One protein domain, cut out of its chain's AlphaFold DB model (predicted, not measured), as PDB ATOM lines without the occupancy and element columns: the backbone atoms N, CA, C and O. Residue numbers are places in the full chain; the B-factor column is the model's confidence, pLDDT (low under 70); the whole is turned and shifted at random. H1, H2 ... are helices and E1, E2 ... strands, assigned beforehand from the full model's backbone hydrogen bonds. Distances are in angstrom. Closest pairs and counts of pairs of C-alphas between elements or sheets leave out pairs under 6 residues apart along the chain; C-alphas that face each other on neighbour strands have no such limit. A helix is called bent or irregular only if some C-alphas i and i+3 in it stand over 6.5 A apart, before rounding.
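This is residues 3 to 65 of the 84 residues of the protein "Gamma-aminobutyric acid type B receptor subunit 2-like protein" of Leptotrombidium deliense (UniProt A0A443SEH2). A small compact body has one helical arm: in the body, helix H1 packs with its residues 11 to 19 on a little ribbon of two parallel strands, E1 and E2, and residues 53 to 65, of which 53 to 63 belong to H2, stick out and make the length of the whole. A long loop, residues 28 to 42, joins the two strands. The printed part has 63 residues, with two named helices and two named strands in the order H1, E1, E2, H2; the sheet's order is E1, E2, parallel, and the class is mostly helix. The whole is loose, with a radius of gyration of the C-alphas of 14.4 A and spans of 51 by 21 by 17 A.

The printed part begins at Phe 3. Helix H1 holds residues 8 to 21, 19.6 A from its first C-alpha at (145.091, 108.528, 122.754) to its last. It is neither bent nor irregular, but only just: C-alphas 9 and 12 are 6.0 A apart. Strand E1 follows at residues 25 to 27, 6.5 A long, with C-alpha 25 at (133.187, 103.015, 122.453). Strand E2, residues 43 to 45, measures 6.9 A. Helix H2 holds residues 50 to 63, 21.2 A long, and ends at C-alpha 63, (164.039, 84.678, 136.396). H2 is only just irregular: C-alphas 52 and 55 are 6.6 A apart.

E1 and E2 are parallel neighbours, with 29 degrees between their directions. The C-alphas of residues 26 and 44 face each other at 4.8 A. N 27 and O 44 are within hydrogen-bond range at 2.9 A, and so are N 44 and O 25, also at 2.9 A. The closest C-alphas of H1 and E1 are those of Ala 15 and Gln 25, 6.6 A apart. The closest of H1 and E2 are those of Ala 15 and Leu 43, at 5.7 A. H2 is apart from H1 and from E1. In H1, 8 of 10 pairs of O i and N i+4 are within hydrogen-bond range, and in H2 7 of 10.

The C-alphas of Phe 21 and Asn 65, the two farthest apart, are 50.8 A from each other. Without the residues that stand free, 53 to 65, the body has 50 residues, spans 29 by 20 by 17 A and has a radius of gyration of 9.7 A. The links from H1 to E1 and from E2 to H2 are tight; that from E1 to E2, 15 residues, is long. The printed part has no cut. Its mean pLDDT is 94.7, and no printed residue is under 70.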
ATOM      1  N   PHE A   3     133.375 101.853 117.053       95.88
ATOM      2  CA  PHE A   3     134.506 100.934 116.999       95.88
ATOM      3  C   PHE A   3     135.731 101.692 116.479       95.88
ATOM      4  O   PHE A   3     135.653 102.325 115.429       95.88
ATOM      5  N   GLY A   4     136.824 101.670 117.240       93.62
ATOM      6  CA  GLY A   4     137.967 102.581 117.099       93.62
ATOM      7  C   GLY A   4     138.202 103.430 118.359       93.62
ATOM      8  O   GLY A   4     137.414 103.409 119.304       93.62
ATOM      9  N   ASP A   5     139.290 104.186 118.474       91.81
ATOM     10  CA  ASP A   5     140.414 104.406 117.550       91.81
ATOM     11  C   ASP A   5     141.714 103.812 118.155       91.81
ATOM     12  O   ASP A   5     141.639 102.993 119.077       91.81
ATOM     13  N   ALA A   6     142.890 104.170 117.640       94.00
ATOM     14  CA  ALA A   6     144.201 103.713 118.098       94.00
ATOM     15  C   ALA A   6     144.992 104.754 118.910       94.00
ATOM     16  O   ALA A   6     145.826 104.382 119.736       94.00
ATOM     17  N   CYS A   7     144.776 106.049 118.659       92.44
ATOM     18  CA  CYS A   7     145.592 107.124 119.223       92.44
ATOM     19  C   CYS A   7     144.907 107.796 120.415       92.44
ATOM     20  O   CYS A   7     143.769 108.256 120.306       92.44
ATOM     21  N   ASN A   8     145.639 107.970 121.516       90.94
ATOM     22  CA  ASN A   8     145.091 108.528 122.754       90.94
ATOM     23  C   ASN A   8     144.563 109.959 122.610       90.94
ATOM     24  O   ASN A   8     143.578 110.309 123.263       90.94
ATOM     25  N   GLN A   9     145.146 110.762 121.711       91.88
ATOM     26  CA  GLN A   9     144.654 112.110 121.408       91.88
ATOM     27  C   GLN A   9     143.252 112.113 120.777       91.88
ATOM     28  O   GLN A   9     142.567 113.131 120.830       91.88
ATOM     29  N   VAL A  10     142.826 110.993 120.190       94.25
ATOM     30  CA  VAL A  10     141.517 110.829 119.546       94.25
ATOM     31  C   VAL A  10     140.573 110.031 120.442       94.25
ATOM     32  O   VAL A  10     139.430 110.437 120.657       94.25
ATOM     33  N   THR A  11     141.053 108.930 121.022       95.12
ATOM     34  CA  THR A  11     140.257 108.069 121.900       95.12
ATOM     35  C   THR A  11     139.738 108.830 123.116       95.12
ATOM     36  O   THR A  11     138.564 108.696 123.453       95.12
ATOM     37  N   GLU A  12     140.569 109.651 123.767       93.88
ATOM     38  CA  GLU A  12     140.195 110.299 125.027       93.88
ATOM     39  C   GLU A  12     139.045 111.319 124.873       93.88
ATOM     40  O   GLU A  12     138.080 111.229 125.641       93.88
ATOM     41  N   PRO A  13     139.063 112.260 123.905       95.06
ATOM     42  CA  PRO A  13     137.927 113.155 123.676       95.06
ATOM     43  C   PRO A  13     136.631 112.414 123.326       95.06
ATOM     44  O   PRO A  13     135.573 112.757 123.862       95.06
ATOM     45  N   ILE A  14     136.705 111.378 122.481       95.88
ATOM     46  CA  ILE A  14     135.530 110.580 122.101       95.88
ATOM     47  C   ILE A  14     134.982 109.841 123.322       95.88
ATOM     48  O   ILE A  14     133.781 109.894 123.561       95.88
ATOM     49  N   ALA A  15     135.839 109.239 124.147       95.44
ATOM     50  CA  ALA A  15     135.428 108.514 125.345       95.44
ATOM     51  C   ALA A  15     134.759 109.435 126.375       95.44
ATOM     52  O   ALA A  15     133.752 109.070 126.991       95.44
ATOM     53  N   LYS A  16     135.284 110.657 126.536       94.94
ATOM     54  CA  LYS A  16     134.666 111.690 127.379       94.94
ATOM     55  C   LYS A  16     133.284 112.074 126.851       94.94
ATOM     56  O   LYS A  16     132.347 112.127 127.639       94.94
ATOM     57  N   ALA A  17     133.134 112.285 125.542       95.50
ATOM     58  CA  ALA A  17     131.843 112.587 124.921       95.50
ATOM     59  C   ALA A  17     130.856 111.407 125.010       95.50
ATOM     60  O   ALA A  17     129.681 111.596 125.324       95.50
ATOM     61  N   ALA A  18     131.335 110.182 124.796       95.50
ATOM     62  CA  ALA A  18     130.555 108.949 124.798       95.50
ATOM     63  C   ALA A  18     129.803 108.729 126.122       95.50
ATOM     64  O   ALA A  18     128.667 108.249 126.107       95.50
ATOM     65  N   LYS A  19     130.391 109.163 127.247       91.69
ATOM     66  CA  LYS A  19     129.740 109.193 128.566       91.69
ATOM     67  C   LYS A  19     128.458 110.038 128.573       91.69
ATOM     68  O   LYS A  19     127.469 109.619 129.165       91.69
ATOM     69  N   PHE A  20     128.455 111.201 127.919       94.75
ATOM     70  CA  PHE A  20     127.297 112.104 127.879       94.75
ATOM     71  C   PHE A  20     126.210 111.619 126.920       94.75
ATOM     72  O   PHE A  20     125.030 111.690 127.241       94.75
ATOM     73  N   PHE A  21     126.607 111.092 125.759       96.00
ATOM     74  CA  PHE A  21     125.671 110.600 124.740       96.00
ATOM     75  C   PHE A  21     125.191 109.163 124.979       96.00
ATOM     76  O   PHE A  21     124.440 108.633 124.167       96.00
ATOM     77  N   GLN A  22     125.634 108.522 126.067       95.06
ATOM     78  CA  GLN A  22     125.281 107.142 126.413       95.06
ATOM     79  C   GLN A  22     125.616 106.137 125.296       95.06
ATOM     80  O   GLN A  22     124.912 105.153 125.078       95.06
ATOM     81  N   VAL A  23     126.725 106.367 124.586       97.12
ATOM     82  CA  VAL A  23     127.209 105.477 123.522       97.12
ATOM     83  C   VAL A  23     128.408 104.688 124.031       97.12
ATOM     84  O   VAL A  23     129.252 105.236 124.727       97.12
ATOM     85  N   ILE A  24     128.499 103.407 123.685       97.50
ATOM     86  CA  ILE A  24     129.681 102.574 123.956       97.50
ATOM     87  C   ILE A  24     130.752 102.836 122.892       97.50
ATOM     88  O   ILE A  24     130.435 102.834 121.698       97.50
ATOM     89  N   GLN A  25     132.007 102.993 123.314       97.25
ATOM     90  CA  GLN A  25     133.187 103.015 122.453       97.25
ATOM     91  C   GLN A  25     134.050 101.774 122.714       97.25
ATOM     92  O   GLN A  25     134.369 101.470 123.862       97.25
ATOM     93  N   LEU A  26     134.451 101.079 121.649       97.38
ATOM     94  CA  LEU A  26     135.352  99.930 121.700       97.38
ATOM     95  C   LEU A  26     136.621 100.216 120.885       97.38
ATOM     96  O   LEU A  26     136.582 100.191 119.656       97.38
ATOM     97  N   SER A  27     137.745 100.464 121.559       97.25
ATOM     98  CA  SER A  27     139.047 100.678 120.916       97.25
ATOM     99  C   SER A  27     139.744  99.355 120.579       97.25
ATOM    100  O   SER A  27     139.723  98.400 121.363       97.25
ATOM    101  N   TYR A  28     140.395  99.316 119.413       96.69
ATOM    102  CA  TYR A  28     141.160  98.160 118.947       96.69
ATOM    103  C   TYR A  28     142.669  98.261 119.200       96.69
ATOM    104  O   TYR A  28     143.353  97.252 119.063       96.69
ATOM    105  N   ALA A  29     143.202  99.438 119.543       96.56
ATOM    106  CA  ALA A  29     144.653  99.642 119.613       96.56
ATOM    107  C   ALA A  29     145.121 100.648 120.673       96.56
ATOM    108  O   ALA A  29     146.327 100.793 120.854       96.56
ATOM    109  N   ASP A  30     144.221 101.316 121.397       95.50
ATOM    110  CA  ASP A  30     144.646 102.286 122.398       95.50
ATOM    111  C   ASP A  30     145.038 101.624 123.726       95.50
ATOM    112  O   ASP A  30     144.227 101.054 124.472       95.50
ATOM    113  N   THR A  31     146.326 101.713 124.026       94.12
ATOM    114  CA  THR A  31     146.966 101.046 125.154       94.12
ATOM    115  C   THR A  31     147.292 101.995 126.311       94.12
ATOM    116  O   THR A  31     147.934 101.558 127.268       94.12
ATOM    117  N   ASP A  32     146.834 103.257 126.280       92.19
ATOM    118  CA  ASP A  32     147.153 104.253 127.315       92.19
ATOM    119  C   ASP A  32     146.772 103.727 128.721       92.19
ATOM    120  O   ASP A  32     145.647 103.241 128.930       92.19
ATOM    121  N   PRO A  33     147.702 103.746 129.696       90.94
ATOM    122  CA  PRO A  33     147.459 103.195 131.025       90.94
ATOM    123  C   PRO A  33     146.571 104.080 131.905       90.94
ATOM    124  O   PRO A  33     146.166 103.636 132.977       90.94
ATOM    125  N   ARG A  34     146.254 105.311 131.482       88.75
ATOM    126  CA  ARG A  34     145.467 106.270 132.276       88.75
ATOM    127  C   ARG A  34     143.956 106.049 132.188       88.75
ATOM    128  O   ARG A  34     143.207 106.651 132.959       88.75
ATOM    129  N   TYR A  35     143.485 105.214 131.262       90.94
ATOM    130  CA  TYR A  35     142.061 104.916 131.132       90.94
ATOM    131  C   TYR A  35     141.562 104.071 132.305       90.94
ATOM    132  O   TYR A  35     142.016 102.951 132.526       90.94
ATOM    133  N   ASN A  36     140.602 104.630 133.040       87.75
ATOM    134  CA  ASN A  36     139.942 104.015 134.187       87.75
ATOM    135  C   ASN A  36     138.435 103.924 133.895       87.75
ATOM    136  O   ASN A  36     137.835 104.922 133.494       87.75
ATOM    137  N   ALA A  37     137.835 102.755 134.133       90.00
ATOM    138  CA  ALA A  37     136.402 102.511 133.975       90.00
ATOM    139  C   ALA A  37     135.526 103.434 134.846       90.00
ATOM    140  O   ALA A  37     134.421 103.779 134.452       90.00
ATOM    141  N   GLU A  38     136.020 103.910 135.989       91.06
ATOM    142  CA  GLU A  38     135.312 104.898 136.815       91.06
ATOM    143  C   GLU A  38     135.242 106.273 136.128       91.06
ATOM    144  O   GLU A  38     134.222 106.964 136.174       91.06
ATOM    145  N   LYS A  39     136.329 106.678 135.453       91.00
ATOM    146  CA  LYS A  39     136.423 107.973 134.757       91.00
ATOM    147  C   LYS A  39     135.741 107.920 133.382       91.00
ATOM    148  O   LYS A  39     135.058 108.875 133.005       91.00
ATOM    149  N   LEU A  40     135.904 106.808 132.663       94.81
ATOM    150  CA  LEU A  40     135.433 106.563 131.294       94.81
ATOM    151  C   LEU A  40     134.604 105.259 131.223       94.81
ATOM    152  O   LEU A  40     135.036 104.295 130.592       94.81
ATOM    153  N   PRO A  41     133.404 105.211 131.834       95.50
ATOM    154  CA  PRO A  41     132.609 103.979 131.973       95.50
ATOM    155  C   PRO A  41     132.118 103.383 130.650       95.50
ATOM    156  O   PRO A  41     131.762 102.211 130.583       95.50
ATOM    157  N   ASN A  42     132.107 104.188 129.590       96.75
ATOM    158  CA  ASN A  42     131.631 103.794 128.269       96.75
ATOM    159  C   ASN A  42     132.763 103.365 127.323       96.75
ATOM    160  O   ASN A  42     132.485 103.010 126.175       96.75
ATOM    161  N   LEU A  43     134.021 103.430 127.773       96.50
ATOM    162  CA  LEU A  43     135.189 103.054 126.986       96.50
ATOM    163  C   LEU A  43     135.632 101.633 127.333       96.50
ATOM    164  O   LEU A  43     136.034 101.345 128.458       96.50
ATOM    165  N   PHE A  44     135.645 100.775 126.321       96.12
ATOM    166  CA  PHE A  44     136.196  99.428 126.373       96.12
ATOM    167  C   PHE A  44     137.325  99.296 125.351       96.12
ATOM    168  O   PHE A  44     137.385 100.033 124.364       96.12
ATOM    169  N   ARG A  45     138.220  98.329 125.560       95.00
ATOM    170  CA  ARG A  45     139.286  98.001 124.608       95.00
ATOM    171  C   ARG A  45     139.530  96.502 124.548       95.00
ATOM    172  O   ARG A  45     139.411  95.821 125.561       95.00
ATOM    173  N   VAL A  46     139.890  96.012 123.364       95.75
ATOM    174  CA  VAL A  46     140.251  94.594 123.149       95.75
ATOM    175  C   VAL A  46     141.746  94.322 123.326       95.75
ATOM    176  O   VAL A  46     142.162  93.168 123.349       95.75
ATOM    177  N   VAL A  47     142.557  95.375 123.472       95.12
ATOM    178  CA  VAL A  47     143.996  95.284 123.745       95.12
ATOM    179  C   VAL A  47     144.303  95.545 125.220       95.12
ATOM    180  O   VAL A  47     143.604  96.332 125.867       95.12
ATOM    181  N   PRO A  48     145.342  94.907 125.783       94.25
ATOM    182  CA  PRO A  48     145.759  95.180 127.149       94.25
ATOM    183  C   PRO A  48     146.326  96.600 127.293       94.25
ATOM    184  O   PRO A  48     146.859  97.190 126.356       94.25
ATOM    185  N   SER A  49     146.264  97.121 128.516       92.75
ATOM    186  CA  SER A  49     147.002  98.323 128.916       92.75
ATOM    187  C   SER A  49     148.509  98.145 128.728       92.75
ATOM    188  O   SER A  49     149.029  97.065 129.016       92.75
ATOM    189  N   GLU A  50     149.254  99.210 128.419       91.31
ATOM    190  CA  GLU A  50     150.727  99.180 128.491       91.31
ATOM    191  C   GLU A  50     151.224  98.750 129.882       91.31
ATOM    192  O   GLU A  50     152.219  98.027 129.998       91.31
ATOM    193  N   SER A  51     150.492  99.112 130.945       90.25
ATOM    194  CA  SER A  51     150.809  98.709 132.323       90.25
ATOM    195  C   SER A  51     150.709  97.197 132.561       90.25
ATOM    196  O   SER A  51     151.394  96.675 133.441       90.25
ATOM    197  N   ALA A  52     149.950  96.463 131.738       93.75
ATOM    198  CA  ALA A  52     149.870  95.002 131.804       93.75
ATOM    199  C   ALA A  52     151.187  94.316 131.398       93.75
ATOM    200  O   ALA A  52     151.386  93.141 131.693       93.75
ATOM    201  N   SER A  53     152.123  95.050 130.782       92.44
ATOM    202  CA  SER A  53     153.474  94.550 130.494       92.44
ATOM    203  C   SER A  53     154.383  94.529 131.730       92.44
ATOM    204  O   SER A  53     155.410  93.848 131.733       92.44
ATOM    205  N   ASN A  54     154.041  95.259 132.799       93.81
ATOM    206  CA  ASN A  54     154.899  95.388 133.981       93.81
ATOM    207  C   ASN A  54     155.121  94.060 134.727       93.81
ATOM    208  O   ASN A  54     156.279  93.759 135.030       93.81
ATOM    209  N   PRO A  55     154.095  93.218 134.968       97.12
ATOM    210  CA  PRO A  55     154.299  91.899 135.566       97.12
ATOM    211  C   PRO A  55     155.279  91.024 134.778       97.12
ATOM    212  O   PRO A  55     156.137  90.379 135.379       97.12
ATOM    213  N   ALA A  56     155.213  91.049 133.443       97.19
ATOM    214  CA  ALA A  56     156.125  90.289 132.589       97.19
ATOM    215  C   ALA A  56     157.572  90.797 132.701       97.19
ATOM    216  O   ALA A  56     158.495  89.996 132.849       97.19
ATOM    217  N   ARG A  57     157.772  92.126 132.716       95.94
ATOM    218  CA  ARG A  57     159.091  92.739 132.957       95.94
ATOM    219  C   ARG A  57     159.662  92.290 134.302       95.94
ATOM    220  O   ARG A  57     160.791  91.821 134.353       95.94
ATOM    221  N   VAL A  58     158.874  92.351 135.377       97.06
ATOM    222  CA  VAL A  58     159.303  91.914 136.719       97.06
ATOM    223  C   VAL A  58     159.606  90.413 136.763       97.06
ATOM    224  O   VAL A  58     160.601  90.009 137.363       97.06
ATOM    225  N   ALA A  59     158.785  89.577 136.123       98.12
ATOM    226  CA  ALA A  59     159.017  88.136 136.048       98.12
ATOM    227  C   ALA A  59     160.344  87.807 135.346       98.12
ATOM    228  O   ALA A  59     161.074  86.926 135.799       98.12
ATOM    229  N   LEU A  60     160.691  88.553 134.293       98.12
ATOM    230  CA  LEU A  60     161.974  88.421 133.606       98.12
ATOM    231  C   LEU A  60     163.150  88.744 134.538       98.12
ATOM    232  O   LEU A  60     164.084  87.953 134.626       98.12
ATOM    233  N   LEU A  61     163.080  89.857 135.278       98.19
ATOM    234  CA  LEU A  61     164.121  90.239 136.245       98.19
ATOM    235  C   LEU A  61     164.325  89.151 137.308       98.19
ATOM    236  O   LEU A  61     165.456  88.763 137.601       98.19
ATOM    237  N   LYS A  62     163.219  88.619 137.847       98.12
ATOM    238  CA  LYS A  62     163.234  87.543 138.849       98.12
ATOM    239  C   LYS A  62     163.832  86.252 138.296       98.12
ATOM    240  O   LYS A  62     164.615  85.615 138.988       98.12
ATOM    241  N   LYS A  63     163.515  85.889 137.048       98.50
ATOM    242  CA  LYS A  63     164.039  84.678 136.396       98.50
ATOM    243  C   LYS A  63     165.571  84.656 136.329       98.50
ATOM    244  O   LYS A  63     166.156  83.582 136.398       98.50
ATOM    245  N   PHE A  64     166.209  85.820 136.212       98.31
ATOM    246  CA  PHE A  64     167.666  85.955 136.108       98.31
ATOM    247  C   PHE A  64     168.337  86.516 137.373       98.31
ATOM    248  O   PHE A  64     169.515  86.864 137.330       98.31
ATOM    249  N   ASN A  65     167.620  86.589 138.502       98.06
ATOM    250  CA  ASN A  65     168.125  87.113 139.778       98.06
ATOM    251  C   ASN A  65     168.714  88.537 139.687       98.06
ATOM    252  O   ASN A  65     169.672  88.875 140.386       98.06
TER     253      ASN A  65